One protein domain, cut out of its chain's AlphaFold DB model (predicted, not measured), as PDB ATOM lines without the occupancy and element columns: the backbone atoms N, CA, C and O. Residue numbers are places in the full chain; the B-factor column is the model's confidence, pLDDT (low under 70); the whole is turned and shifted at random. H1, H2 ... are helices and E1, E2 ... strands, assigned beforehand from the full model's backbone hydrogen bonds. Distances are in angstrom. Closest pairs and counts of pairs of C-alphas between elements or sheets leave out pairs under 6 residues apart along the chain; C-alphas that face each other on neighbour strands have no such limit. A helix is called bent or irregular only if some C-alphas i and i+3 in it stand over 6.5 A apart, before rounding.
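Overview. This is residues 49 to 258 of the 261 residues of an uncharacterized protein of Nitratiruptor sp. YY09-18 (UniProt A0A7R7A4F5). A strongly twisted sheet of six strands forms the core; H3, H4 and H5 pack on one face, and the sheet curls round the small helix H7 on the other. The long helix H2 packs on H3 and H4 without reaching the sheet, H1 hangs at the end of H2 far from the core, and H6 packs on edge strand E5. The printed part has 210 residues with seven named helices and six named strands, in the chain order H1 H2 H3 H4 H5 E1 E2 E3 E4 H6 E5 H7 E6. The antiparallel sheet runs E1 E6 E2 E3 E4 E5, and the class is mixed, helices and strands. The whole is compact, with a radius of gyration of the C-alphas of 16.6 A and spans of 53 by 39 by 37 A.

Arrangement. In the sheet, edge strand E1, residues 153 to 159, pairs with E6, residues 252 to 257, where N 154 and O 256 are 2.8 A apart. E6 pairs with E2, residues 177 to 180, through N 177 and O 255 at 2.8 A. E2 and E3, residues 198 to 205, form a hairpin with N 178 and O 200 at 2.9 A; E3 and E4, residues 211 to 217, form another, with N 203 and O 212 at 2.8 A. E2 E3 E4 is a meander, each strand the antiparallel neighbour of the one before. E5, residues 234 to 239, pairs with E4 through N 213 and O 238 at 2.8 A. On one face are H3, residues 85 to 99, at a height over the sheet of 8.7 A, H4, residues 118 to 128, at 9.7 A, and H5, residues 140 to 149, at 8.9 A. H7, residues 240 to 245, is on the opposite face, its closest C-alphas to E4 being those of Ala 240 and Tyr 212, 4.8 A. H6, residues 220 to 225, is on the sheet too, with C-alphas 225 and 238 of H6 and E5 closest at 6.2 A. H2, residues 61 to 78, is not on the sheet; it touches H3 at a steep tilt of 61 degrees, opposite ways, the C-alphas of Ala 72 and Glu 91 being closest at 5.3 A. H1, residues 49 to 57, and H2 touch only at the corner, and only just, with 3 pairs of C-alphas within 8 A; the closest are those of Ile 57 and Ala 63, 5.0 A. Every O i to N i+4 pair is within hydrogen-bond range in H1, H2, H5 and H7, against 8 of 11 in H3, 6 of 7 in H4 and 0 of 2 in H6, where 2 of 3 O i to N i+3 pairs are.

Along the chain. H1 begins at C-alpha 49 (31.827, 1.936, 30.945), and E6 ends at C-alpha 257 (13.991, 13.270, 2.586). H2 is 25.7 A long, E3 20.8 A, and H3 and E4 18.8 A each. H3 and H6 are irregular: C-alphas 94 and 97 are 7.4 A apart, and C-alphas 221 and 224 are 7.1 A apart.

Size, cuts and confidence. The C-alphas farthest apart are those of Ser 49 and Pro 191, 56.5 A. The printed part has no cut, and the links H3 to H4, H4 to H5, E1 to E2 and E2 to E3 are long. The mean pLDDT of the printed part is 82.3; it is under 70 at residues 49 to 59, 132 to 138, 160 to 165, 183 to 196 and 247 to 250.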
ATOM      1  N   SER A  49      30.969   1.307  31.969       42.22
ATOM      2  CA  SER A  49      31.827   1.936  30.945       42.22
ATOM      3  C   SER A  49      31.102   3.033  30.163       42.22
ATOM      4  O   SER A  49      31.734   4.019  29.786       42.22
ATOM      5  N   SER A  50      29.784   2.915  29.969       44.84
ATOM      6  CA  SER A  50      28.956   3.992  29.422       44.84
ATOM      7  C   SER A  50      28.849   5.163  30.401       44.84
ATOM      8  O   SER A  50      29.088   6.294  29.996       44.84
ATOM      9  N   GLN A  51      28.653   4.905  31.698       41.91
ATOM     10  CA  GLN A  51      28.604   5.921  32.755       41.91
ATOM     11  C   GLN A  51      29.972   6.591  32.990       41.91
ATOM     12  O   GLN A  51      30.034   7.815  33.084       41.91
ATOM     13  N   ARG A  52      31.088   5.841  32.975       38.59
ATOM     14  CA  ARG A  52      32.454   6.414  32.997       38.59
ATOM     15  C   ARG A  52      32.791   7.190  31.725       38.59
ATOM     16  O   ARG A  52      33.479   8.202  31.803       38.59
ATOM     17  N   ARG A  53      32.306   6.768  30.547       44.31
ATOM     18  CA  ARG A  53      32.417   7.589  29.330       44.31
ATOM     19  C   ARG A  53      31.610   8.870  29.471       44.31
ATOM     20  O   ARG A  53      32.146   9.917  29.151       44.31
ATOM     21  N   ILE A  54      30.378   8.808  29.968       45.78
ATOM     22  CA  ILE A  54      29.519   9.981  30.177       45.78
ATOM     23  C   ILE A  54      30.169  10.973  31.160       45.78
ATOM     24  O   ILE A  54      30.135  12.171  30.892       45.78
ATOM     25  N   SER A  55      30.853  10.509  32.217       41.38
ATOM     26  CA  SER A  55      31.536  11.415  33.155       41.38
ATOM     27  C   SER A  55      32.793  12.089  32.572       41.38
ATOM     28  O   SER A  55      33.012  13.270  32.821       41.38
ATOM     29  N   LEU A  56      33.570  11.404  31.719       44.25
ATOM     30  CA  LEU A  56      34.728  11.984  31.005       44.25
ATOM     31  C   LEU A  56      34.339  12.836  29.773       44.25
ATOM     32  O   LEU A  56      35.076  13.744  29.382       44.25
ATOM     33  N   ILE A  57      33.173  12.581  29.168       50.88
ATOM     34  CA  ILE A  57      32.615  13.298  28.001       50.88
ATOM     35  C   ILE A  57      32.263  14.762  28.328       50.88
ATOM     36  O   ILE A  57      32.191  15.591  27.424       50.88
ATOM     37  N   ASN A  58      32.133  15.151  29.594       55.00
ATOM     38  CA  ASN A  58      31.741  16.521  29.940       55.00
ATOM     39  C   ASN A  58      32.855  17.578  29.806       55.00
ATOM     40  O   ASN A  58      32.572  18.769  29.937       55.00
ATOM     41  N   HIS A  59      34.099  17.194  29.491       65.88
ATOM     42  CA  HIS A  59      35.224  18.139  29.478       65.88
ATOM     43  C   HIS A  59      35.569  18.748  28.110       65.88
ATOM     44  O   HIS A  59      36.162  19.825  28.068       65.88
ATOM     45  N   THR A  60      35.207  18.121  26.980       83.12
ATOM     46  CA  THR A  60      35.560  18.661  25.648       83.12
ATOM     47  C   THR A  60      34.358  19.236  24.905       83.12
ATOM     48  O   THR A  60      33.233  18.751  25.016       83.12
ATOM     49  N   SER A  61      34.602  20.253  24.074       84.75
ATOM     50  CA  SER A  61      33.577  20.857  23.211       84.75
ATOM     51  C   SER A  61      32.963  19.853  22.228       84.75
ATOM     52  O   SER A  61      31.762  19.899  21.975       84.75
ATOM     53  N   ILE A  62      33.767  18.921  21.702       89.06
ATOM     54  CA  ILE A  62      33.308  17.808  20.855       89.06
ATOM     55  C   ILE A  62      32.314  16.946  21.625       89.06
ATOM     56  O   ILE A  62      31.217  16.664  21.150       89.06
ATOM     57  N   ALA A  63      32.702  16.529  22.822       89.12
ATOM     58  CA  ALA A  63      31.927  15.604  23.617       89.12
ATOM     59  C   ALA A  63      30.612  16.244  24.108       89.12
ATOM     60  O   ALA A  63      29.569  15.607  23.981       89.12
ATOM     61  N   LYS A  64      30.613  17.536  24.470       91.12
ATOM     62  CA  LYS A  64      29.390  18.295  24.787       91.12
ATOM     63  C   LYS A  64      28.438  18.443  23.589       91.12
ATOM     64  O   LYS A  64      27.244  18.203  23.734       91.12
ATOM     65  N   LYS A  65      28.948  18.773  22.394       92.06
ATOM     66  CA  LYS A  65      28.152  18.814  21.143       92.06
ATOM     67  C   LYS A  65      27.514  17.467  20.818       92.06
ATOM     68  O   LYS A  65      26.354  17.396  20.429       92.06
ATOM     69  N   ASN A  66      28.290  16.401  20.975       93.06
ATOM     70  CA  ASN A  66      27.849  15.041  20.711       93.06
ATOM     71  C   ASN A  66      26.813  14.561  21.726       93.06
ATOM     72  O   ASN A  66      25.854  13.904  21.335       93.06
ATOM     73  N   LEU A  67      26.997  14.884  23.008       94.44
ATOM     74  CA  LEU A  67      26.038  14.557  24.057       94.44
ATOM     75  C   LEU A  67      24.697  15.248  23.798       94.44
ATOM     76  O   LEU A  67      23.671  14.588  23.871       94.44
ATOM     77  N   TYR A  68      24.720  16.510  23.366       94.94
ATOM     78  CA  TYR A  68      23.513  17.275  23.060       94.94
ATOM     79  C   TYR A  68      22.610  16.591  22.022       94.94
ATOM     80  O   TYR A  68      21.419  16.401  22.257       94.94
ATOM     81  N   ILE A  69      23.185  16.160  20.895       96.00
ATOM     82  CA  ILE A  69      22.424  15.469  19.843       96.00
ATOM     83  C   ILE A  69      21.959  14.088  20.327       96.00
ATOM     84  O   ILE A  69      20.826  13.689  20.071       96.00
ATOM     85  N   LYS A  70      22.818  13.354  21.046       95.94
ATOM     86  CA  LYS A  70      22.483  12.023  21.575       95.94
ATOM     87  C   LYS A  70      21.355  12.068  22.600       95.94
ATOM     88  O   LYS A  70      20.501  11.194  22.565       95.94
ATOM     89  N   GLU A  71      21.349  13.057  23.490       96.88
ATOM     90  CA  GLU A  71      20.289  13.227  24.486       96.88
ATOM     91  C   GLU A  71      18.957  13.554  23.807       96.88
ATOM     92  O   GLU A  71      17.953  12.925  24.121       96.88
ATOM     93  N   ALA A  72      18.960  14.429  22.794       97.38
ATOM     94  CA  ALA A  72      17.763  14.706  22.002       97.38
ATOM     95  C   ALA A  72      17.207  13.442  21.315       97.38
ATOM     96  O   ALA A  72      16.016  13.157  21.401       97.38
ATOM     97  N   ILE A  73      18.070  12.636  20.685       96.75
ATOM     98  CA  ILE A  73      17.663  11.354  20.082       96.75
ATOM     99  C   ILE A  73      17.151  10.378  21.150       96.75
ATOM    100  O   ILE A  73      16.147   9.700  20.933       96.75
ATOM    101  N   SER A  74      17.811  10.310  22.308       96.75
ATOM    102  CA  SER A  74      17.408   9.429  23.406       96.75
ATOM    103  C   SER A  74      16.036   9.803  23.964       96.75
ATOM    104  O   SER A  74      15.240   8.904  24.217       96.75
ATOM    105  N   ASN A  75      15.735  11.095  24.122       96.88
ATOM    106  CA  ASN A  75      14.427  11.565  24.579       96.88
ATOM    107  C   ASN A  75      13.317  11.161  23.606       96.88
ATOM    108  O   ASN A  75      12.327  10.569  24.026       96.88
ATOM    109  N   LEU A  76      13.516  11.404  22.306       95.38
ATOM    110  CA  LEU A  76      12.557  11.002  21.270       95.38
ATOM    111  C   LEU A  76      12.351   9.482  21.252       95.38
ATOM    112  O   LEU A  76      11.221   9.008  21.180       95.38
ATOM    113  N   THR A  77      13.435   8.712  21.388       94.38
ATOM    114  CA  THR A  77      13.375   7.242  21.446       94.38
ATOM    115  C   THR A  77      12.554   6.764  22.644       94.38
ATOM    116  O   THR A  77      11.680   5.913  22.493       94.38
ATOM    117  N   ASN A  78      12.798   7.331  23.829       93.00
ATOM    118  CA  ASN A  78      12.086   6.965  25.054       93.00
ATOM    119  C   ASN A  78      10.590   7.301  24.975       93.00
ATOM    120  O   ASN A  78       9.761   6.545  25.478       93.00
ATOM    121  N   ASN A  79      10.248   8.397  24.298       92.00
ATOM    122  CA  ASN A  79       8.869   8.825  24.080       92.00
ATOM    123  C   ASN A  79       8.181   8.106  22.907       92.00
ATOM    124  O   ASN A  79       6.993   8.319  22.686       92.00
ATOM    125  N   LYS A  80       8.899   7.240  22.173       91.25
ATOM    126  CA  LYS A  80       8.428   6.581  20.939       91.25
ATOM    127  C   LYS A  80       8.004   7.581  19.852       91.25
ATOM    128  O   LYS A  80       7.119   7.292  19.049       91.25
ATOM    129  N   ASP A  81       8.647   8.745  19.825       89.62
ATOM    130  CA  ASP A  81       8.420   9.772  18.814       89.62
ATOM    131  C   ASP A  81       9.105   9.407  17.488       89.62
ATOM    132  O   ASP A  81      10.100   8.678  17.445       89.62
ATOM    133  N   ILE A  82       8.608   9.972  16.384       90.31
ATOM    134  CA  ILE A  82       9.248   9.850  15.068       90.31
ATOM    135  C   ILE A  82      10.629  10.511  15.117       90.31
ATOM    136  O   ILE A  82      10.765  11.685  15.472       90.31
ATOM    137  N   ILE A  83      11.661   9.783  14.691       94.12
ATOM    138  CA  ILE A  83      13.042  10.270  14.685       94.12
ATOM    139  C   ILE A  83      13.425  10.700  13.267       94.12
ATOM    140  O   ILE A  83      13.683   9.875  12.393       94.12
ATOM    141  N   ASN A  84      13.502  12.010  13.042       94.56
ATOM    142  CA  ASN A  84      14.018  12.604  11.812       94.56
ATOM    143  C   ASN A  84      14.798  13.896  12.119       94.56
ATOM    144  O   ASN A  84      14.923  14.308  13.273       94.56
ATOM    145  N   ILE A  85      15.345  14.548  11.088       95.56
ATOM    146  CA  ILE A  85      16.188  15.745  11.260       95.56
ATOM    147  C   ILE A  85      15.423  16.866  11.989       95.56
ATOM    148  O   ILE A  85      15.984  17.541  12.852       95.56
ATOM    149  N   GLY A  86      14.142  17.045  11.662       97.31
ATOM    150  CA  GLY A  86      13.282  18.075  12.235       97.31
ATOM    151  C   GLY A  86      12.943  17.823  13.701       97.31
ATOM    152  O   GLY A  86      13.101  18.730  14.519       97.31
ATOM    153  N   THR A  87      12.534  16.602  14.054       97.62
ATOM    154  CA  THR A  87      12.170  16.268  15.442       97.62
ATOM    155  C   THR A  87      13.375  16.323  16.374       97.62
ATOM    156  O   THR A  87      13.272  16.885  17.464       97.62
ATOM    157  N   VAL A  88      14.548  15.861  15.921       97.88
ATOM    158  CA  VAL A  88      15.800  15.996  16.682       97.88
ATOM    159  C   VAL A  88      16.159  17.466  16.887       97.88
ATOM    160  O   VAL A  88      16.489  17.857  18.001       97.88
ATOM    161  N   ALA A  89      16.057  18.304  15.850       97.69
ATOM    162  CA  ALA A  89      16.328  19.734  15.976       97.69
ATOM    163  C   ALA A  89      15.396  20.420  16.991       97.69
ATOM    164  O   ALA A  89      15.854  21.233  17.796       97.69
ATOM    165  N   TYR A  90      14.106  20.074  16.984       97.56
ATOM    166  CA  TYR A  90      13.136  20.610  17.939       97.56
ATOM    167  C   TYR A  90      13.449  20.190  19.379       97.56
ATOM    168  O   TYR A  90      13.471  21.025  20.284       97.56
ATOM    169  N   GLU A  91      13.739  18.903  19.590       97.44
ATOM    170  CA  GLU A  91      14.084  18.367  20.908       97.44
ATOM    171  C   GLU A  91      15.397  18.959  21.432       97.44
ATOM    172  O   GLU A  91      15.504  19.303  22.610       97.44
ATOM    173  N   MET A  92      16.373  19.190  20.549       96.62
ATOM    174  CA  MET A  92      17.568  19.943  20.907       96.62
ATOM    175  C   MET A  92      17.195  21.327  21.453       96.62
ATOM    176  O   MET A  92      17.676  21.687  22.526       96.62
ATOM    177  N   ASN A  93      16.310  22.099  20.811       95.38
ATOM    178  CA  ASN A  93      15.967  23.433  21.325       95.38
ATOM    179  C   ASN A  93      15.307  23.375  22.724       95.38
ATOM    180  O   ASN A  93      15.666  24.154  23.609       95.38
ATOM    181  N   LYS A  94      14.462  22.372  23.006       94.62
ATOM    182  CA  LYS A  94      13.933  22.139  24.372       94.62
ATOM    183  C   LYS A  94      15.044  21.940  25.411       94.62
ATOM    184  O   LYS A  94      14.946  22.427  26.541       94.62
ATOM    185  N   LEU A  95      16.098  21.223  25.028       94.06
ATOM    186  CA  LEU A  95      17.251  20.904  25.869       94.06
ATOM    187  C   LEU A  95      18.292  22.035  25.943       94.06
ATOM    188  O   LEU A  95      19.218  21.949  26.754       94.06
ATOM    189  N   GLU A  96      18.155  23.119  25.170       90.88
ATOM    190  CA  GLU A  96      19.192  24.159  25.038       90.88
ATOM    191  C   GLU A  96      19.593  24.783  26.385       90.88
ATOM    192  O   GLU A  96      20.751  25.160  26.579       90.88
ATOM    193  N   LYS A  97      18.687  24.822  27.375       89.06
ATOM    194  CA  LYS A  97      18.979  25.349  28.721       89.06
ATOM    195  C   LYS A  97      20.123  24.605  29.415       89.06
ATOM    196  O   LYS A  97      20.861  25.234  30.171       89.06
ATOM    197  N   ASN A  98      20.283  23.310  29.132       89.62
ATOM    198  CA  ASN A  98      21.298  22.445  29.733       89.62
ATOM    199  C   ASN A  98      22.653  22.582  29.017       89.62
ATOM    200  O   ASN A  98      23.710  22.351  29.605       89.62
ATOM    201  N   TYR A  99      22.635  22.983  27.744       89.31
ATOM    202  CA  TYR A  99      23.805  22.951  26.872       89.31
ATOM    203  C   TYR A  99      24.385  24.337  26.595       89.31
ATOM    204  O   TYR A  99      25.587  24.532  26.818       89.31
ATOM    205  N   ARG A 100      23.557  25.294  26.155       86.69
ATOM    206  CA  ARG A 100      23.938  26.680  25.828       86.69
ATOM    207  C   ARG A 100      25.193  26.761  24.960       86.69
ATOM    208  O   ARG A 100      26.165  27.447  25.298       86.69
ATOM    209  N   LEU A 101      25.225  25.984  23.881       88.75
ATOM    210  CA  LEU A 101      26.392  25.954  23.006       88.75
ATOM    211  C   LEU A 101      26.407  27.217  22.128       88.75
ATOM    212  O   LEU A 101      25.427  27.520  21.453       88.75
ATOM    213  N   PRO A 102      27.507  27.984  22.076       88.00
ATOM    214  CA  PRO A 102      27.520  29.222  21.307       88.00
ATOM    215  C   PRO A 102      27.553  28.938  19.804       88.00
ATOM    216  O   PRO A 102      28.159  27.962  19.359       88.00
ATOM    217  N   TYR A 103      27.018  29.854  18.998       89.69
ATOM    218  CA  TYR A 103      27.319  29.851  17.568       89.69
ATOM    219  C   TYR A 103      28.827  30.020  17.335       89.69
ATOM    220  O   TYR A 103      29.450  30.938  17.877       89.69
ATOM    221  N   ASN A 104      29.417  29.182  16.484       87.69
ATOM    222  CA  ASN A 104      30.824  29.277  16.111       87.69
ATOM    223  C   ASN A 104      31.002  28.981  14.621       87.69
ATOM    224  O   ASN A 104      30.655  27.896  14.173       87.69
ATOM    225  N   TRP A 105      31.552  29.931  13.860       85.25
ATOM    226  CA  TRP A 105      31.760  29.774  12.417       85.25
ATOM    227  C   TRP A 105      32.687  28.589  12.106       85.25
ATOM    228  O   TRP A 105      33.804  28.514  12.626       85.25
ATOM    229  N   GLY A 106      32.234  27.672  11.250       83.12
ATOM    230  CA  GLY A 106      32.916  26.411  10.965       83.12
ATOM    231  C   GLY A 106      32.770  25.373  12.080       83.12
ATOM    232  O   GLY A 106      33.521  24.402  12.100       83.12
ATOM    233  N   GLY A 107      31.879  25.578  13.051       87.56
ATOM    234  CA  GLY A 107      31.640  24.662  14.162       87.56
ATOM    235  C   GLY A 107      30.793  23.459  13.752       87.56
ATOM    236  O   GLY A 107      29.702  23.634  13.225       87.56
ATOM    237  N   ASP A 108      31.279  22.248  14.029       88.00
ATOM    238  CA  ASP A 108      30.630  20.975  13.666       88.00
ATOM    239  C   ASP A 108      30.956  19.879  14.684       88.00
ATOM    240  O   ASP A 108      31.868  20.036  15.497       88.00
ATOM    241  N   ILE A 109      30.229  18.763  14.657       87.44
ATOM    242  CA  ILE A 109      30.325  17.665  15.630       87.44
ATOM    243  C   ILE A 109      31.731  17.073  15.823       87.44
ATOM    244  O   ILE A 109      32.008  16.558  16.904       87.44
ATOM    245  N   LYS A 110      32.640  17.147  14.838       85.69
ATOM    246  CA  LYS A 110      33.977  16.517  14.946       85.69
ATOM    247  C   LYS A 110      35.137  17.471  15.220       85.69
ATOM    248  O   LYS A 110      36.276  17.019  15.282       85.69
ATOM    249  N   ASN A 111      34.896  18.772  15.376       84.62
ATOM    250  CA  ASN A 111      35.973  19.734  15.631       84.62
ATOM    251  C   ASN A 111      35.926  20.330  17.042       84.62
ATOM    252  O   ASN A 111      34.891  20.341  17.699       84.62
ATOM    253  N   PHE A 112      37.044  20.886  17.508       83.69
ATOM    254  CA  PHE A 112      37.160  21.439  18.864       83.69
ATOM    255  C   PHE A 112      36.500  22.818  19.052       83.69
ATOM    256  O   PHE A 112      36.619  23.420  20.122       83.69
ATOM    257  N   LYS A 113      35.770  23.343  18.056       83.94
ATOM    258  CA  LYS A 113      35.034  24.609  18.204       83.94
ATOM    259  C   LYS A 113      33.946  24.463  19.271       83.94
ATOM    260  O   LYS A 113      33.293  23.425  19.350       83.94
ATOM    261  N   LYS A 114      33.737  25.518  20.069       85.31
ATOM    262  CA  LYS A 114      32.860  25.496  21.257       85.31
ATOM    263  C   LYS A 114      31.394  25.132  20.972       85.31
ATOM    264  O   LYS A 114      30.746  24.617  21.868       85.31
ATOM    265  N   GLY A 115      30.887  25.372  19.765       88.06
ATOM    266  CA  GLY A 115      29.522  25.019  19.367       88.06
ATOM    267  C   GLY A 115      29.410  24.855  17.854       88.06
ATOM    268  O   GLY A 115      30.416  24.551  17.204       88.06
ATOM    269  N   PHE A 116      28.207  25.029  17.315       91.56
ATOM    270  CA  PHE A 116      27.891  24.793  15.905       91.56
ATOM    271  C   PHE A 116      27.830  26.092  15.095       91.56
ATOM    272  O   PHE A 116      27.551  27.161  15.643       91.56
ATOM    273  N   ASP A 117      28.048  26.014  13.784       91.00
ATOM    274  CA  ASP A 117      27.400  26.950  12.860       91.00
ATOM    275  C   ASP A 117      26.075  26.363  12.338       91.00
ATOM    276  O   ASP A 117      25.694  25.246  12.690       91.00
ATOM    277  N   CYS A 118      25.352  27.117  11.501       91.38
ATOM    278  CA  CYS A 118      24.068  26.671  10.948       91.38
ATOM    279  C   CYS A 118      24.169  25.336  10.193       91.38
ATOM    280  O   CYS A 118      23.281  24.496  10.309       91.38
ATOM    281  N   THR A 119      25.257  25.116   9.450       90.31
ATOM    282  CA  THR A 119      25.438  23.917   8.625       90.31
ATOM    283  C   THR A 119      25.938  22.746   9.460       90.31
ATOM    284  O   THR A 119      25.460  21.633   9.277       90.31
ATOM    285  N   GLY A 120      26.851  22.981  10.402       91.62
ATOM    286  CA  GLY A 120      27.402  21.958  11.288       91.62
ATOM    287  C   GLY A 120      26.367  21.433  12.277       91.62
ATOM    288  O   GLY A 120      26.415  20.268  12.654       91.62
ATOM    289  N   PHE A 121      25.384  22.261  12.636       94.44
ATOM    290  CA  PHE A 121      24.201  21.836  13.377       94.44
ATOM    291  C   PHE A 121      23.397  20.773  12.606       94.44
ATOM    292  O   PHE A 121      23.240  19.654  13.091       94.44
ATOM    293  N   ILE A 122      22.962  21.077  11.376       94.44
ATOM    294  CA  ILE A 122      22.186  20.136  10.547       94.44
ATOM    295  C   ILE A 122      23.020  18.903  10.181       94.44
ATOM    296  O   ILE A 122      22.552  17.771  10.299       94.44
ATOM    297  N   HIS A 123      24.281  19.102   9.797       91.38
ATOM    298  CA  HIS A 123      25.211  18.022   9.476       91.38
ATOM    299  C   HIS A 123      25.446  17.082  10.664       91.38
ATOM    300  O   HIS A 123      25.503  15.866  10.481       91.38
ATOM    301  N   GLY A 124      25.533  17.627  11.879       92.06
ATOM    302  CA  GLY A 124      25.644  16.849  13.104       92.06
ATOM    303  C   GLY A 124      24.452  15.927  13.328       92.06
ATOM    304  O   GLY A 124      24.640  14.743  13.602       92.06
ATOM    305  N   ILE A 125      23.235  16.449  13.163       94.44
ATOM    306  CA  ILE A 125      22.007  15.652  13.271       94.44
ATOM    307  C   ILE A 125      22.003  14.546  12.212       94.44
ATOM    308  O   ILE A 125      21.857  13.373  12.548       94.44
ATOM    309  N   MET A 126      22.254  14.893  10.946       92.00
ATOM    310  CA  MET A 126      22.334  13.919   9.852       92.00
ATOM    311  C   MET A 126      23.370  12.818  10.128       92.00
ATOM    312  O   MET A 126      23.120  11.646   9.858       92.00
ATOM    313  N   TYR A 127      24.525  13.162  10.699       90.81
ATOM    314  CA  TYR A 127      25.537  12.173  11.061       90.81
ATOM    315  C   TYR A 127      25.014  11.150  12.078       90.81
ATOM    316  O   TYR A 127      25.208   9.950  11.885       90.81
ATOM    317  N   TYR A 128      24.335  11.601  13.135       91.94
ATOM    318  CA  TYR A 128      23.792  10.705  14.162       91.94
ATOM    319  C   TYR A 128      22.588   9.889  13.693       91.94
ATOM    320  O   TYR A 128      22.371   8.794  14.202       91.94
ATOM    321  N   LEU A 129      21.856  10.380  12.694       91.06
ATOM    322  CA  LEU A 129      20.772   9.644  12.043       91.06
ATOM    323  C   LEU A 129      21.259   8.664  10.958       91.06
ATOM    324  O   LEU A 129      20.445   8.049  10.278       91.06
ATOM    325  N   GLY A 130      22.574   8.498  10.781       88.06
ATOM    326  CA  GLY A 130      23.137   7.485   9.884       88.06
ATOM    327  C   GLY A 130      23.204   7.884   8.408       88.06
ATOM    328  O   GLY A 130      23.429   7.025   7.556       88.06
ATOM    329  N   PHE A 131      23.065   9.172   8.073       85.12
ATOM    330  CA  PHE A 131      23.234   9.656   6.701       85.12
ATOM    331  C   PHE A 131      24.713   9.549   6.285       85.12
ATOM    332  O   PHE A 131      25.536  10.435   6.548       85.12
ATOM    333  N   ASN A 132      25.077   8.434   5.647       65.50
ATOM    334  CA  ASN A 132      26.461   8.074   5.344       65.50
ATOM    335  C   ASN A 132      27.117   9.035   4.335       65.50
ATOM    336  O   ASN A 132      26.812   9.029   3.148       65.50
ATOM    337  N   SER A 133      28.022   9.883   4.842       58.53
ATOM    338  CA  SER A 133      29.197  10.509   4.194       58.53
ATOM    339  C   SER A 133      29.503  11.810   4.934       58.53
ATOM    340  O   SER A 133      29.025  12.890   4.581       58.53
ATOM    341  N   TYR A 134      30.252  11.703   6.030       58.31
ATOM    342  CA  TYR A 134      30.722  12.877   6.758       58.31
ATOM    343  C   TYR A 134      31.611  13.735   5.842       58.31
ATOM    344  O   TYR A 134      32.653  13.268   5.375       58.31
ATOM    345  N   LEU A 135      31.225  14.990   5.602       65.12
ATOM    346  CA  LEU A 135      31.995  15.908   4.762       65.12
ATOM    347  C   LEU A 135      33.105  16.566   5.594       65.12
ATOM    348  O   LEU A 135      32.842  17.380   6.473       65.12
ATOM    349  N   LYS A 136      34.375  16.247   5.303       56.91
ATOM    350  CA  LYS A 136      35.540  16.827   6.008       56.91
ATOM    351  C   LYS A 136      35.659  18.349   5.813       56.91
ATOM    352  O   LYS A 136      36.175  19.037   6.689       56.91
ATOM    353  N   ARG A 137      35.175  18.869   4.679       56.62
ATOM    354  CA  ARG A 137      34.977  20.301   4.409       56.62
ATOM    355  C   ARG A 137      33.480  20.538   4.271       56.62
ATOM    356  O   ARG A 137      32.894  20.144   3.268       56.62
ATOM    357  N   PHE A 138      32.875  21.143   5.285       69.62
ATOM    358  CA  PHE A 138      31.442  21.383   5.317       69.62
ATOM    359  C   PHE A 138      31.203  22.902   5.342       69.62
ATOM    360  O   PHE A 138      31.706  23.630   6.191       69.62
ATOM    361  N   ASN A 139      30.491  23.396   4.341       79.00
ATOM    362  CA  ASN A 139      29.829  24.692   4.366       79.00
ATOM    363  C   ASN A 139      28.450  24.496   3.728       79.00
ATOM    364  O   ASN A 139      28.163  23.421   3.188       79.00
ATOM    365  N   THR A 140      27.596  25.514   3.785       81.88
ATOM    366  CA  THR A 140      26.218  25.411   3.291       81.88
ATOM    367  C   THR A 140      26.152  24.960   1.828       81.88
ATOM    368  O   THR A 140      25.339  24.108   1.486       81.88
ATOM    369  N   PHE A 141      27.059  25.445   0.973       84.06
ATOM    370  CA  PHE A 141      27.124  25.047  -0.435       84.06
ATOM    371  C   PHE A 141      27.556  23.584  -0.633       84.06
ATOM    372  O   PHE A 141      27.008  22.881  -1.480       84.06
ATOM    373  N   SER A 142      28.515  23.092   0.155       83.50
ATOM    374  CA  SER A 142      28.923  21.682   0.118       83.50
ATOM    375  C   SER A 142      27.794  20.751   0.566       83.50
ATOM    376  O   SER A 142      27.582  19.719  -0.067       83.50
ATOM    377  N   LEU A 143      27.045  21.126   1.611       87.12
ATOM    378  CA  LEU A 143      25.876  20.360   2.050       87.12
ATOM    379  C   LEU A 143      24.773  20.379   0.984       87.12
ATOM    380  O   LEU A 143      24.253  19.327   0.640       87.12
ATOM    381  N   TYR A 144      24.491  21.537   0.388       89.31
ATOM    382  CA  TYR A 144      23.569  21.654  -0.743       89.31
ATOM    383  C   TYR A 144      23.909  20.709  -1.897       89.31
ATOM    384  O   TYR A 144      23.046  19.974  -2.368       89.31
ATOM    385  N   LYS A 145      25.174  20.687  -2.339       87.38
ATOM    386  CA  LYS A 145      25.606  19.774  -3.404       87.38
ATOM    387  C   LYS A 145      25.393  18.316  -3.020       87.38
ATOM    388  O   LYS A 145      24.947  17.548  -3.859       87.38
ATOM    389  N   LYS A 146      25.647  17.944  -1.764       87.19
ATOM    390  CA  LYS A 146      25.347  16.594  -1.275       87.19
ATOM    391  C   LYS A 146      23.853  16.277  -1.375       87.19
ATOM    392  O   LYS A 146      23.524  15.236  -1.922       87.19
ATOM    393  N   LEU A 147      22.978  17.168  -0.903       90.56
ATOM    394  CA  LEU A 147      21.524  16.969  -0.978       90.56
ATOM    395  C   LEU A 147      21.032  16.834  -2.427       90.56
ATOM    396  O   LEU A 147      20.154  16.032  -2.685       90.56
ATOM    397  N   LEU A 148      21.629  17.560  -3.379       90.12
ATOM    398  CA  LEU A 148      21.309  17.412  -4.806       90.12
ATOM    399  C   LEU A 148      21.719  16.059  -5.406       90.12
ATOM    400  O   LEU A 148      21.088  15.607  -6.355       90.12
ATOM    401  N   TYR A 149      22.820  15.467  -4.936       89.00
ATOM    402  CA  TYR A 149      23.336  14.202  -5.473       89.00
ATOM    403  C   TYR A 149      22.783  12.969  -4.748       89.00
ATOM    404  O   TYR A 149      22.855  11.863  -5.284       89.00
ATOM    405  N   ASP A 150      22.269  13.135  -3.531       88.50
ATOM    406  CA  ASP A 150      21.675  12.057  -2.749       88.50
ATOM    407  C   ASP A 150      20.258  11.761  -3.253       88.50
ATOM    408  O   ASP A 150      19.359  12.586  -3.133       88.50
ATOM    409  N   LYS A 151      20.058  10.557  -3.800       89.69
ATOM    410  CA  LYS A 151      18.780  10.120  -4.385       89.69
ATOM    411  C   LYS A 151      17.618  10.111  -3.394       89.69
ATOM    412  O   LYS A 151      16.472  10.106  -3.821       89.69
ATOM    413  N   ASN A 152      17.908  10.084  -2.095       90.75
ATOM    414  CA  ASN A 152      16.877  10.104  -1.066       90.75
ATOM    415  C   ASN A 152      16.416  11.530  -0.733       90.75
ATOM    416  O   ASN A 152      15.493  11.687   0.057       90.75
ATOM    417  N   PHE A 153      17.061  12.573  -1.262       92.69
ATOM    418  CA  PHE A 153      16.642  13.956  -1.066       92.69
ATOM    419  C   PHE A 153      16.061  14.536  -2.351       92.69
ATOM    420  O   PHE A 153      16.736  14.666  -3.367       92.69
ATOM    421  N   HIS A 154      14.809  14.974  -2.270       94.19
ATOM    422  CA  HIS A 154      14.091  15.601  -3.371       94.19
ATOM    423  C   HIS A 154      14.069  17.107  -3.209       94.19
ATOM    424  O   HIS A 154      13.674  17.624  -2.164       94.19
ATOM    425  N   LEU A 155      14.464  17.819  -4.259       93.31
ATOM    426  CA  LEU A 155      14.330  19.266  -4.333       93.31
ATOM    427  C   LEU A 155      12.873  19.616  -4.650       93.31
ATOM    428  O   LEU A 155      12.449  19.535  -5.799       93.31
ATOM    429  N   ILE A 156      12.105  19.993  -3.627       92.88
ATOM    430  CA  ILE A 156      10.662  20.250  -3.751       92.88
ATOM    431  C   ILE A 156      10.334  21.707  -4.092       92.88
ATOM    432  O   ILE A 156       9.215  22.009  -4.495       92.88
ATOM    433  N   TYR A 157      11.292  22.621  -3.922       90.31
ATOM    434  CA  TYR A 157      11.119  24.024  -4.280       90.31
ATOM    435  C   TYR A 157      12.454  24.713  -4.554       90.31
ATOM    436  O   TYR A 157      13.432  24.503  -3.834       90.31
ATOM    437  N   VAL A 158      12.459  25.585  -5.565       87.69
ATOM    438  CA  VAL A 158      13.560  26.496  -5.902       87.69
ATOM    439  C   VAL A 158      12.975  27.861  -6.224       87.69
ATOM    440  O   VAL A 158      12.130  27.967  -7.110       87.69
ATOM    441  N   SER A 159      13.470  28.915  -5.576       77.00
ATOM    442  CA  SER A 159      13.101  30.290  -5.922       77.00
ATOM    443  C   SER A 159      14.308  31.099  -6.365       77.00
ATOM    444  O   SER A 159      15.252  31.293  -5.597       77.00
ATOM    445  N   LYS A 160      14.269  31.581  -7.613       65.06
ATOM    446  CA  LYS A 160      15.283  32.493  -8.175       65.06
ATOM    447  C   LYS A 160      15.078  33.941  -7.724       65.06
ATOM    448  O   LYS A 160      16.047  34.687  -7.637       65.06
ATOM    449  N   ASN A 161      13.839  34.308  -7.409       59.12
ATOM    450  CA  ASN A 161      13.502  35.588  -6.804       59.12
ATOM    451  C   ASN A 161      13.343  35.347  -5.306       59.12
ATOM    452  O   ASN A 161      12.790  34.332  -4.908       59.12
ATOM    453  N   ASN A 162      13.804  36.256  -4.453       55.88
ATOM    454  CA  ASN A 162      13.731  36.139  -2.988       55.88
ATOM    455  C   ASN A 162      12.284  36.107  -2.413       55.88
ATOM    456  O   ASN A 162      12.058  36.484  -1.266       55.88
ATOM    457  N   SER A 163      11.285  35.698  -3.195       58.75
ATOM    458  CA  SER A 163       9.881  35.629  -2.834       58.75
ATOM    459  C   SER A 163       9.405  34.187  -2.667       58.75
ATOM    460  O   SER A 163       9.768  33.293  -3.436       58.75
ATOM    461  N   LEU A 164       8.513  34.009  -1.699       63.56
ATOM    462  CA  LEU A 164       7.705  32.809  -1.481       63.56
ATOM    463  C   LEU A 164       6.442  32.770  -2.352       63.56
ATOM    464  O   LEU A 164       5.609  31.898  -2.156       63.56
ATOM    465  N   ASN A 165       6.278  33.705  -3.292       66.56
ATOM    466  CA  ASN A 165       4.999  33.958  -3.963       66.56
ATOM    467  C   ASN A 165       4.398  32.733  -4.673       66.56
ATOM    468  O   ASN A 165       3.195  32.710  -4.900       66.56
ATOM    469  N   SER A 166       5.208  31.729  -5.014       71.62
ATOM    470  CA  SER A 166       4.763  30.488  -5.656       71.62
ATOM    471  C   SER A 166       4.835  29.245  -4.759       71.62
ATOM    472  O   SER A 166       4.543  28.151  -5.238       71.62
ATOM    473  N   PHE A 167       5.215  29.376  -3.484       80.06
ATOM    474  CA  PHE A 167       5.301  28.252  -2.552       80.06
ATOM    475  C   PHE A 167       4.336  28.418  -1.386       80.06
ATOM    476  O   PHE A 167       4.526  29.276  -0.522       80.06
ATOM    477  N   ASP A 168       3.333  27.545  -1.335       87.50
ATOM    478  CA  ASP A 168       2.486  27.424  -0.156       87.50
ATOM    479  C   ASP A 168       3.291  26.810   0.995       87.50
ATOM    480  O   ASP A 168       3.633  25.624   0.992       87.50
ATOM    481  N   ILE A 169       3.584  27.638   1.999       88.25
ATOM    482  CA  ILE A 169       4.299  27.251   3.216       88.25
ATOM    483  C   ILE A 169       3.624  26.076   3.929       88.25
ATOM    484  O   ILE A 169       4.327  25.283   4.551       88.25
ATOM    485  N   LYS A 170       2.300  25.907   3.813       90.06
ATOM    486  CA  LYS A 170       1.579  24.789   4.442       90.06
ATOM    487  C   LYS A 170       1.982  23.419   3.888       90.06
ATOM    488  O   LYS A 170       1.756  22.410   4.546       90.06
ATOM    489  N   ASN A 171       2.632  23.370   2.723       91.56
ATOM    490  CA  ASN A 171       3.152  22.129   2.145       91.56
ATOM    491  C   ASN A 171       4.458  21.644   2.792       91.56
ATOM    492  O   ASN A 171       4.940  20.557   2.447       91.56
ATOM    493  N   LEU A 172       5.049  22.430   3.697       94.56
ATOM    494  CA  LEU A 172       6.216  22.020   4.469       94.56
ATOM    495  C   LEU A 172       5.876  20.870   5.416       94.56
ATOM    496  O   LEU A 172       4.848  20.867   6.087       94.56
ATOM    497  N   LYS A 173       6.787  19.905   5.500       95.75
ATOM    498  CA  LYS A 173       6.711  18.755   6.401       95.75
ATOM    499  C   LYS A 173       7.876  18.780   7.379       95.75
ATOM    500  O   LYS A 173       8.958  19.267   7.056       95.75
ATOM    501  N   ILE A 174       7.666  18.222   8.571       97.06
ATOM    502  CA  ILE A 174       8.739  18.043   9.556       97.06
ATOM    503  C   ILE A 174       9.874  17.236   8.911       97.06
ATOM    504  O   ILE A 174       9.645  16.165   8.355       97.06
ATOM    505  N   GLY A 175      11.092  17.768   8.984       96.25
ATOM    506  CA  GLY A 175      12.286  17.215   8.349       96.25
ATOM    507  C   GLY A 175      12.679  17.887   7.032       96.25
ATOM    508  O   GLY A 175      13.815  17.691   6.601       96.25
ATOM    509  N   ASP A 176      11.816  18.710   6.423       96.81
ATOM    510  CA  ASP A 176      12.188  19.476   5.231       96.81
ATOM    511  C   ASP A 176      13.333  20.448   5.555       96.81
ATOM    512  O   ASP A 176      13.280  21.215   6.520       96.81
ATOM    513  N   ILE A 177      14.380  20.428   4.735       96.06
ATOM    514  CA  ILE A 177      15.563  21.276   4.882       96.06
ATOM    515  C   ILE A 177      15.375  22.529   4.034       96.06
ATOM    516  O   ILE A 177      15.276  22.452   2.811       96.06
ATOM    517  N   VAL A 178      15.397  23.692   4.679       93.69
ATOM    518  CA  VAL A 178      15.266  25.011   4.048       93.69
ATOM    519  C   VAL A 178      16.654  25.642   3.964       93.69
ATOM    520  O   VAL A 178      17.278  25.907   4.996       93.69
ATOM    521  N   ILE A 179      17.168  25.863   2.751       90.38
ATOM    522  CA  ILE A 179      18.574  26.221   2.529       90.38
ATOM    523  C   ILE A 179      18.752  27.346   1.502       90.38
ATOM    524  O   ILE A 179      18.200  27.314   0.405       90.38
ATOM    525  N   TRP A 180      19.606  28.316   1.840       86.88
ATOM    526  CA  TRP A 180      20.215  29.247   0.886       86.88
ATOM    527  C   TRP A 180      21.655  28.799   0.663       86.88
ATOM    528  O   TRP A 180      22.514  29.042   1.523       86.88
ATOM    529  N   PRO A 181      21.941  28.111  -0.454       76.19
ATOM    530  CA  PRO A 181      23.241  27.545  -0.729       76.19
ATOM    531  C   PRO A 181      24.168  28.644  -1.223       76.19
ATOM    532  O   PRO A 181      24.524  28.671  -2.392       76.19
ATOM    533  N   SER A 182      24.546  29.575  -0.348       70.06
ATOM    534  CA  SER A 182      25.525  30.581  -0.725       70.06
ATOM    535  C   SER A 182      26.949  30.107  -0.425       70.06
ATOM    536  O   SER A 182      27.283  29.695   0.692       70.06
ATOM    537  N   GLY A 183      27.794  30.148  -1.449       53.97
ATOM    538  CA  GLY A 183      29.242  30.036  -1.338       53.97
ATOM    539  C   GLY A 183      29.913  31.404  -1.483       53.97
ATOM    540  O   GLY A 183      29.281  32.397  -1.832       53.97
ATOM    541  N   ILE A 184      31.239  31.443  -1.323       46.09
ATOM    542  CA  ILE A 184      32.071  32.623  -1.653       46.09
ATOM    543  C   ILE A 184      31.823  33.100  -3.105       46.09
ATOM    544  O   ILE A 184      32.046  34.263  -3.423       46.09
ATOM    545  N   LYS A 185      31.331  32.217  -3.991       40.97
ATOM    546  CA  LYS A 185      31.057  32.512  -5.405       40.97
ATOM    547  C   LYS A 185      29.758  33.290  -5.664       40.97
ATOM    548  O   LYS A 185      29.710  33.965  -6.685       40.97
ATOM    549  N   ASP A 186      28.762  33.277  -4.774       39.38
ATOM    550  CA  ASP A 186      27.516  34.041  -4.991       39.38
ATOM    551  C   ASP A 186      27.702  35.544  -4.747       39.38
ATOM    552  O   ASP A 186      26.970  36.363  -5.293       39.38
ATOM    553  N   ALA A 187      28.752  35.922  -4.010       40.41
ATOM    554  CA  ALA A 187      29.181  37.312  -3.874       40.41
ATOM    555  C   ALA A 187      29.593  37.956  -5.216       40.41
ATOM    556  O   ALA A 187      29.720  39.172  -5.281       40.41
ATOM    557  N   LYS A 188      29.793  37.173  -6.290       37.06
ATOM    558  CA  LYS A 188      30.160  37.705  -7.613       37.06
ATOM    559  C   LYS A 188      28.993  38.335  -8.380       37.06
ATOM    560  O   LYS A 188      29.242  39.189  -9.219       37.06
ATOM    561  N   ASN A 189      27.748  37.953  -8.084       41.59
ATOM    562  CA  ASN A 189      26.559  38.450  -8.796       41.59
ATOM    563  C   ASN A 189      25.781  39.518  -8.006       41.59
ATOM    564  O   ASN A 189      24.721  39.955  -8.446       41.59
ATOM    565  N   LEU A 190      26.285  39.940  -6.842       42.88
ATOM    566  CA  LEU A 190      25.728  41.049  -6.072       42.88
ATOM    567  C   LEU A 190      26.848  42.049  -5.759       42.88
ATOM    568  O   LEU A 190      27.731  41.714  -4.970       42.88
ATOM    569  N   PRO A 191      26.813  43.269  -6.330       41.09
ATOM    570  CA  PRO A 191      27.978  44.153  -6.402       41.09
ATOM    571  C   PRO A 191      28.580  44.548  -5.044       41.09
ATOM    572  O   PRO A 191      29.757  44.869  -5.000       41.09
ATOM    573  N   ASN A 192      27.832  44.454  -3.933       46.16
ATOM    574  CA  ASN A 192      28.286  44.876  -2.597       46.16
ATOM    575  C   ASN A 192      27.969  43.879  -1.451       46.16
ATOM    576  O   ASN A 192      27.963  44.254  -0.278       46.16
ATOM    577  N   GLY A 193      27.669  42.605  -1.738       44.25
ATOM    578  CA  GLY A 193      27.154  41.666  -0.728       44.25
ATOM    579  C   GLY A 193      28.121  40.554  -0.310       44.25
ATOM    580  O   GLY A 193      28.394  39.646  -1.087       44.25
ATOM    581  N   LYS A 194      28.533  40.509   0.968       48.19
ATOM    582  CA  LYS A 194      29.015  39.253   1.582       48.19
ATOM    583  C   LYS A 194      27.819  38.303   1.740       48.19
ATOM    584  O   LYS A 194      27.106  38.366   2.745       48.19
ATOM    585  N   ILE A 195      27.555  37.458   0.746       53.81
ATOM    586  CA  ILE A 195      26.492  36.451   0.842       53.81
ATOM    587  C   ILE A 195      27.042  35.252   1.614       53.81
ATOM    588  O   ILE A 195      27.929  34.544   1.137       53.81
ATOM    589  N   PHE A 196      26.522  35.047   2.822       63.59
ATOM    590  CA  PHE A 196      26.774  33.852   3.622       63.59
ATOM    591  C   PHE A 196      25.543  32.956   3.576       63.59
ATOM    592  O   PHE A 196      24.429  33.446   3.786       63.59
ATOM    593  N   GLY A 197      25.764  31.665   3.323       78.56
ATOM    594  CA  GLY A 197      24.699  30.686   3.240       78.56
ATOM    595  C   GLY A 197      24.027  30.539   4.594       78.56
ATOM    596  O   GLY A 197      24.606  30.860   5.638       78.56
ATOM    597  N   HIS A 198      22.787  30.077   4.576       88.75
ATOM    598  CA  HIS A 198      22.068  29.758   5.798       88.75
ATOM    599  C   HIS A 198      21.194  28.537   5.576       88.75
ATOM    600  O   HIS A 198      20.791  28.244   4.451       88.75
ATOM    601  N   ILE A 199      20.928  27.812   6.652       91.62
ATOM    602  CA  ILE A 199      20.166  26.572   6.611       91.62
ATOM    603  C   ILE A 199      19.379  26.410   7.906       91.62
ATOM    604  O   ILE A 199      19.833  26.811   8.981       91.62
ATOM    605  N   GLY A 200      18.199  25.824   7.778       94.94
ATOM    606  CA  GLY A 200      17.366  25.362   8.874       94.94
ATOM    607  C   GLY A 200      16.584  24.125   8.453       94.94
ATOM    608  O   GLY A 200      16.636  23.703   7.297       94.94
ATOM    609  N   VAL A 201      15.860  23.545   9.400       97.56
ATOM    610  CA  VAL A 201      14.984  22.394   9.168       97.56
ATOM    611  C   VAL A 201      13.610  22.661   9.758       97.56
ATOM    612  O   VAL A 201      13.504  23.191  10.865       97.56
ATOM    613  N   VAL A 202      12.554  22.299   9.033       97.81
ATOM    614  CA  VAL A 202      11.187  22.323   9.557       97.81
ATOM    615  C   VAL A 202      11.112  21.314  10.695       97.81
ATOM    616  O   VAL A 202      11.313  20.119  10.499       97.81
ATOM    617  N   SER A 203      10.885  21.799  11.904       97.69
ATOM    618  CA  SER A 203      11.078  21.021  13.128       97.69
ATOM    619  C   SER A 203       9.787  20.798  13.905       97.69
ATOM    620  O   SER A 203       9.702  19.887  14.717       97.69
ATOM    621  N   TYR A 204       8.790  21.651  13.673       96.62
ATOM    622  CA  TYR A 204       7.516  21.653  14.377       96.62
ATOM    623  C   TYR A 204       6.435  22.235  13.461       96.62
ATOM    624  O   TYR A 204       6.728  23.114  12.650       96.62
ATOM    625  N   ILE A 205       5.208  21.734  13.569       96.12
ATOM    626  CA  ILE A 205       4.029  22.259  12.876       96.12
ATOM    627  C   ILE A 205       2.941  22.420  13.938       96.12
ATOM    628  O   ILE A 205       2.657  21.471  14.671       96.12
ATOM    629  N   GLU A 206       2.377  23.620  14.062       93.12
ATOM    630  CA  GLU A 206       1.265  23.895  14.977       93.12
ATOM    631  C   GLU A 206      -0.024  23.190  14.535       93.12
ATOM    632  O   GLU A 206      -0.158  22.725  13.404       93.12
ATOM    633  N   LYS A 207      -1.009  23.113  15.441       88.62
ATOM    634  CA  LYS A 207      -2.296  22.442  15.181       88.62
ATOM    635  C   LYS A 207      -3.071  23.040  14.001       88.62
ATOM    636  O   LYS A 207      -3.835  22.329  13.360       88.62
ATOM    637  N   ASP A 208      -2.884  24.325  13.729       88.00
ATOM    638  CA  ASP A 208      -3.482  25.057  12.608       88.00
ATOM    639  C   ASP A 208      -2.693  24.909  11.290       88.00
ATOM    640  O   ASP A 208      -3.047  25.507  10.271       88.00
ATOM    641  N   GLY A 209      -1.633  24.095  11.295       92.31
ATOM    642  CA  GLY A 209      -0.801  23.806  10.135       92.31
ATOM    643  C   GLY A 209       0.328  24.808   9.903       92.31
ATOM    644  O   GLY A 209       0.967  24.736   8.855       92.31
ATOM    645  N   ILE A 210       0.602  25.734  10.833       94.38
ATOM    646  CA  ILE A 210       1.716  26.683  10.692       94.38
ATOM    647  C   ILE A 210       3.055  25.971  10.965       94.38
ATOM    648  O   ILE A 210       3.280  25.491  12.078       94.38
ATOM    649  N   PRO A 211       3.985  25.918   9.993       96.56
ATOM    650  CA  PRO A 211       5.277  25.274  10.181       96.56
ATOM    651  C   PRO A 211       6.316  26.216  10.797       96.56
ATOM    652  O   PRO A 211       6.354  27.423  10.539       96.56
ATOM    653  N   TYR A 212       7.229  25.620  11.557       97.19
ATOM    654  CA  TYR A 212       8.332  26.279  12.240       97.19
ATOM    655  C   TYR A 212       9.663  25.644  11.856       97.19
ATOM    656  O   TYR A 212       9.792  24.423  11.758       97.19
ATOM    657  N   VAL A 213      10.671  26.489  11.671       96.62
ATOM    658  CA  VAL A 213      12.020  26.107  11.272       96.62
ATOM    659  C   VAL A 213      12.978  26.309  12.434       96.62
ATOM    660  O   VAL A 213      13.132  27.424  12.936       96.62
ATOM    661  N   THR A 214      13.667  25.237  12.818       97.12
ATOM    662  CA  THR A 214      14.789  25.299  13.752       97.12
ATOM    663  C   THR A 214      16.101  25.488  13.010       97.12
ATOM    664  O   THR A 214      16.379  24.826  12.007       97.12
ATOM    665  N   HIS A 215      16.936  26.390  13.513       94.44
ATOM    666  CA  HIS A 215      18.242  26.682  12.943       94.44
ATOM    667  C   HIS A 215      19.235  27.157  14.003       94.44
ATOM    668  O   HIS A 215      18.850  27.596  15.082       94.44
ATOM    669  N   TYR A 216      20.525  27.127  13.662       92.50
ATOM    670  CA  TYR A 216      21.593  27.672  14.501       92.50
ATOM    671  C   TYR A 216      22.044  29.039  13.995       92.50
ATOM    672  O   TYR A 216      22.260  29.219  12.795       92.50
ATOM    673  N   VAL A 217      22.215  30.024  14.874       88.94
ATOM    674  CA  VAL A 217      22.492  31.403  14.468       88.94
ATOM    675  C   VAL A 217      23.292  32.208  15.490       88.94
ATOM    676  O   VAL A 217      23.173  32.059  16.699       88.94
ATOM    677  N   ARG A 218      24.136  33.113  14.984       85.19
ATOM    678  CA  ARG A 218      24.997  33.982  15.802       85.19
ATOM    679  C   ARG A 218      24.246  35.107  16.514       85.19
ATOM    680  O   ARG A 218      24.761  35.660  17.478       85.19
ATOM    681  N   SER A 219      23.108  35.533  15.981       78.44
ATOM    682  CA  SER A 219      22.464  36.780  16.395       78.44
ATOM    683  C   SER A 219      21.406  36.535  17.459       78.44
ATOM    684  O   SER A 219      20.556  35.674  17.286       78.44
ATOM    685  N   LYS A 220      21.396  37.385  18.489       81.62
ATOM    686  CA  LYS A 220      20.308  37.471  19.472       81.62
ATOM    687  C   LYS A 220      19.042  38.132  18.909       81.62
ATOM    688  O   LYS A 220      18.018  38.136  19.580       81.62
ATOM    689  N   ALA A 221      19.088  38.693  17.697       77.50
ATOM    690  CA  ALA A 221      17.958  39.406  17.088       77.50
ATOM    691  C   ALA A 221      16.710  38.529  16.887       77.50
ATOM    692  O   ALA A 221      15.615  39.053  16.706       77.50
ATOM    693  N   TYR A 222      16.870  37.207  16.921       81.88
ATOM    694  CA  TYR A 222      15.785  36.250  16.728       81.88
ATOM    695  C   TYR A 222      15.153  35.794  18.047       81.88
ATOM    696  O   TYR A 222      14.108  35.160  18.032       81.88
ATOM    697  N   ASN A 223      15.717  36.190  19.191       82.25
ATOM    698  CA  ASN A 223      15.234  35.806  20.515       82.25
ATOM    699  C   ASN A 223      13.753  36.136  20.724       82.25
ATOM    700  O   ASN A 223      13.024  35.334  21.292       82.25
ATOM    701  N   ASN A 224      13.291  37.298  20.264       84.94
ATOM    702  CA  ASN A 224      11.918  37.750  20.515       84.94
ATOM    703  C   ASN A 224      10.877  37.042  19.641       84.94
ATOM    704  O   ASN A 224       9.690  37.134  19.923       84.94
ATOM    705  N   ILE A 225      11.322  36.367  18.582       87.38
ATOM    706  CA  ILE A 225      10.465  35.626  17.651       87.38
ATOM    707  C   ILE A 225      10.689  34.109  17.735       87.38
ATOM    708  O   ILE A 225      10.053  33.361  16.998       87.38
ATOM    709  N   ASP A 226      11.593  33.671  18.612       89.25
ATOM    710  CA  ASP A 226      11.773  32.272  18.978       89.25
ATOM    711  C   ASP A 226      10.624  31.823  19.876       89.25
ATOM    712  O   ASP A 226      10.299  32.497  20.861       89.25
ATOM    713  N   ILE A 227      10.037  30.673  19.547       91.88
ATOM    714  CA  ILE A 227       8.956  30.068  20.334       91.88
ATOM    715  C   ILE A 227       9.442  29.541  21.686       91.88
ATOM    716  O   ILE A 227       8.635  29.311  22.584       91.88
ATOM    717  N   PHE A 228      10.757  29.375  21.860       89.38
ATOM    718  CA  PHE A 228      11.340  28.965  23.129       89.38
ATOM    719  C   PHE A 228      11.697  30.160  24.029       89.38
ATOM    720  O   PHE A 228      12.120  31.223  23.556       89.38
ATOM    721  N   PRO A 229      11.576  30.013  25.363       81.19
ATOM    722  CA  PRO A 229      11.875  31.093  26.305       81.19
ATOM    723  C   PRO A 229      13.378  31.376  26.438       81.19
ATOM    724  O   PRO A 229      13.760  32.451  26.896       81.19
ATOM    725  N   ILE A 230      14.245  30.438  26.045       79.56
ATOM    726  CA  ILE A 230      15.697  30.564  26.185       79.56
ATOM    727  C   ILE A 230      16.218  31.550  25.142       79.56
ATOM    728  O   ILE A 230      16.052  31.352  23.946       79.56
ATOM    729  N   LYS A 231      16.848  32.635  25.601       77.38
ATOM    730  CA  LYS A 231      17.311  33.725  24.735       77.38
ATOM    731  C   LYS A 231      18.839  33.726  24.645       77.38
ATOM    732  O   LYS A 231      19.527  33.706  25.665       77.38
ATOM    733  N   GLY A 232      19.395  33.815  23.438       78.44
ATOM    734  CA  GLY A 232      20.842  33.831  23.228       78.44
ATOM    735  C   GLY A 232      21.252  33.548  21.781       78.44
ATOM    736  O   GLY A 232      20.414  33.204  20.959       78.44
ATOM    737  N   PRO A 233      22.542  33.716  21.441       80.44
ATOM    738  CA  PRO A 233      23.075  33.170  20.200       80.44
ATOM    739  C   PRO A 233      23.136  31.642  20.315       80.44
ATOM    740  O   PRO A 233      23.635  31.134  21.318       80.44
ATOM    741  N   GLY A 234      22.697  30.914  19.297       87.56
ATOM    742  CA  GLY A 234      22.603  29.459  19.364       87.56
ATOM    743  C   GLY A 234      21.462  28.937  18.510       87.56
ATOM    744  O   GLY A 234      21.267  29.403  17.389       87.56
ATOM    745  N   ILE A 235      20.737  27.960  19.033       92.88
ATOM    746  CA  ILE A 235      19.561  27.383  18.387       92.88
ATOM    747  C   ILE A 235      18.331  28.278  18.594       92.88
ATOM    748  O   ILE A 235      18.121  28.789  19.689       92.88
ATOM    749  N   ASN A 236      17.540  28.482  17.540       93.19
ATOM    750  CA  ASN A 236      16.236  29.145  17.603       93.19
ATOM    751  C   ASN A 236      15.222  28.397  16.737       93.19
ATOM    752  O   ASN A 236      15.602  27.812  15.717       93.19
ATOM    753  N   THR A 237      13.937  28.481  17.090       95.38
ATOM    754  CA  THR A 237      12.829  27.928  16.303       95.38
ATOM    755  C   THR A 237      11.828  29.030  15.961       95.38
ATOM    756  O   THR A 237      11.166  29.586  16.833       95.38
ATOM    757  N   LEU A 238      11.726  29.367  14.674       94.56
ATOM    758  CA  LEU A 238      10.951  30.508  14.173       94.56
ATOM    759  C   LEU A 238       9.824  30.036  13.256       94.56
ATOM    760  O   LEU A 238       9.978  29.008  12.600       94.56
ATOM    761  N   LYS A 239       8.743  30.816  13.116       94.44
ATOM    762  CA  LYS A 239       7.762  30.584  12.039       94.44
ATOM    763  C   LYS A 239       8.471  30.533  10.682       94.44
ATOM    764  O   LYS A 239       9.398  31.314  10.436       94.44
ATOM    765  N   ALA A 240       8.074  29.605   9.810       92.75
ATOM    766  CA  ALA A 240       8.777  29.358   8.552       92.75
ATOM    767  C   ALA A 240       8.779  30.579   7.619       92.75
ATOM    768  O   ALA A 240       9.806  30.886   7.018       92.75
ATOM    769  N   ASP A 241       7.673  31.320   7.543       89.38
ATOM    770  CA  ASP A 241       7.559  32.571   6.779       89.38
ATOM    771  C   ASP A 241       8.577  33.618   7.252       89.38
ATOM    772  O   ASP A 241       9.271  34.262   6.455       89.38
ATOM    773  N   LYS A 242       8.740  33.739   8.572       88.88
ATOM    774  CA  LYS A 242       9.693  34.646   9.187       88.88
ATOM    775  C   LYS A 242      11.118  34.176   8.941       88.88
ATOM    776  O   LYS A 242      11.948  34.973   8.515       88.88
ATOM    777  N   PHE A 243      11.405  32.893   9.142       88.75
ATOM    778  CA  PHE A 243      12.713  32.313   8.840       88.75
ATOM    779  C   PHE A 243      13.127  32.570   7.382       88.75
ATOM    780  O   PHE A 243      14.245  33.022   7.125       88.75
ATOM    781  N   ILE A 244      12.205  32.345   6.442       85.62
ATOM    782  CA  ILE A 244      12.445  32.502   5.008       85.62
ATOM    783  C   ILE A 244      12.618  33.973   4.612       85.62
ATOM    784  O   ILE A 244      13.559  34.318   3.894       85.62
ATOM    785  N   SER A 245      11.775  34.869   5.125       78.56
ATOM    786  CA  SER A 245      11.873  36.308   4.838       78.56
ATOM    787  C   SER A 245      13.116  36.970   5.448       78.56
ATOM    788  O   SER A 245      13.688  37.885   4.856       78.56
ATOM    789  N   LEU A 246      13.608  36.493   6.597       72.38
ATOM    790  CA  LEU A 246      14.785  37.059   7.272       72.38
ATOM    791  C   LEU A 246      16.104  36.841   6.516       72.38
ATOM    792  O   LEU A 246      17.108  37.502   6.811       72.38
ATOM    793  N   LYS A 247      16.133  35.894   5.575       61.34
ATOM    794  CA  LYS A 247      17.333  35.486   4.837       61.34
ATOM    795  C   LYS A 247      17.091  35.463   3.331       61.34
ATOM    796  O   LYS A 247      17.590  34.582   2.651       61.34
ATOM    797  N   GLN A 248      16.414  36.484   2.803       61.66
ATOM    798  CA  GLN A 248      16.287  36.782   1.367       61.66
ATOM    799  C   GLN A 248      17.644  37.107   0.703       61.66
ATOM    800  O   GLN A 248      17.913  38.226   0.270       61.66
ATOM    801  N   ARG A 249      18.568  36.149   0.702       61.22
ATOM    802  CA  ARG A 249      19.944  36.294   0.232       61.22
ATOM    803  C   ARG A 249      20.252  35.133  -0.708       61.22
ATOM    804  O   ARG A 249      20.826  34.131  -0.295       61.22
ATOM    805  N   GLY A 250      19.869  35.279  -1.972       64.44
ATOM    806  CA  GLY A 250      20.164  34.306  -3.025       64.44
ATOM    807  C   GLY A 250      19.040  33.295  -3.248       64.44
ATOM    808  O   GLY A 250      17.895  33.522  -2.881       64.44
ATOM    809  N   ILE A 251      19.370  32.170  -3.880       76.88
ATOM    810  CA  ILE A 251      18.380  31.196  -4.356       76.88
ATOM    811  C   ILE A 251      17.908  30.322  -3.188       76.88
ATOM    812  O   ILE A 251      18.684  29.535  -2.648       76.88
ATOM    813  N   LEU A 252      16.636  30.430  -2.806       85.12
ATOM    814  CA  LEU A 252      16.046  29.538  -1.807       85.12
ATOM    815  C   LEU A 252      15.843  28.150  -2.413       85.12
ATOM    816  O   LEU A 252      15.289  28.032  -3.502       85.12
ATOM    817  N   ASN A 253      16.259  27.113  -1.692       89.75
ATOM    818  CA  ASN A 253      16.016  25.718  -2.034       89.75
ATOM    819  C   ASN A 253      15.382  25.006  -0.836       89.75
ATOM    820  O   ASN A 253      15.739  25.283   0.313       89.75
ATOM    821  N   ILE A 254      14.456  24.085  -1.096       93.31
ATOM    822  CA  ILE A 254      13.834  23.258  -0.058       93.31
ATOM    823  C   ILE A 254      13.968  21.795  -0.458       93.31
ATOM    824  O   ILE A 254      13.533  21.406  -1.541       93.31
ATOM    825  N   PHE A 255      14.578  21.000   0.417       95.31
ATOM    826  CA  PHE A 255      14.785  19.569   0.217       95.31
ATOM    827  C   PHE A 255      13.913  18.754   1.160       95.31
ATOM    828  O   PHE A 255      13.780  19.098   2.332       95.31
ATOM    829  N   ARG A 256      13.399  17.631   0.668       95.38
ATOM    830  CA  ARG A 256      12.648  16.644   1.443       95.38
ATOM    831  C   ARG A 256      13.346  15.298   1.392       95.38
ATOM    832  O   ARG A 256      13.738  14.866   0.315       95.38
ATOM    833  N   PHE A 257      13.473  14.633   2.534       92.75
ATOM    834  CA  PHE A 257      13.991  13.270   2.586       92.75
ATOM    835  C   PHE A 257      12.874  12.246   2.333       92.75
ATOM    836  O   PHE A 257      11.854  12.249   3.022       92.75
ATOM    837  N   GLU A 258      13.078  11.360   1.365       82.62
ATOM    838  CA  GLU A 258      12.238  10.201   1.080       82.62
ATOM    839  C   GLU A 258      12.636   9.040   1.997       82.62
ATOM    840  O   GLU A 258      13.454   8.187   1.666       82.62
TER     841      GLU A 258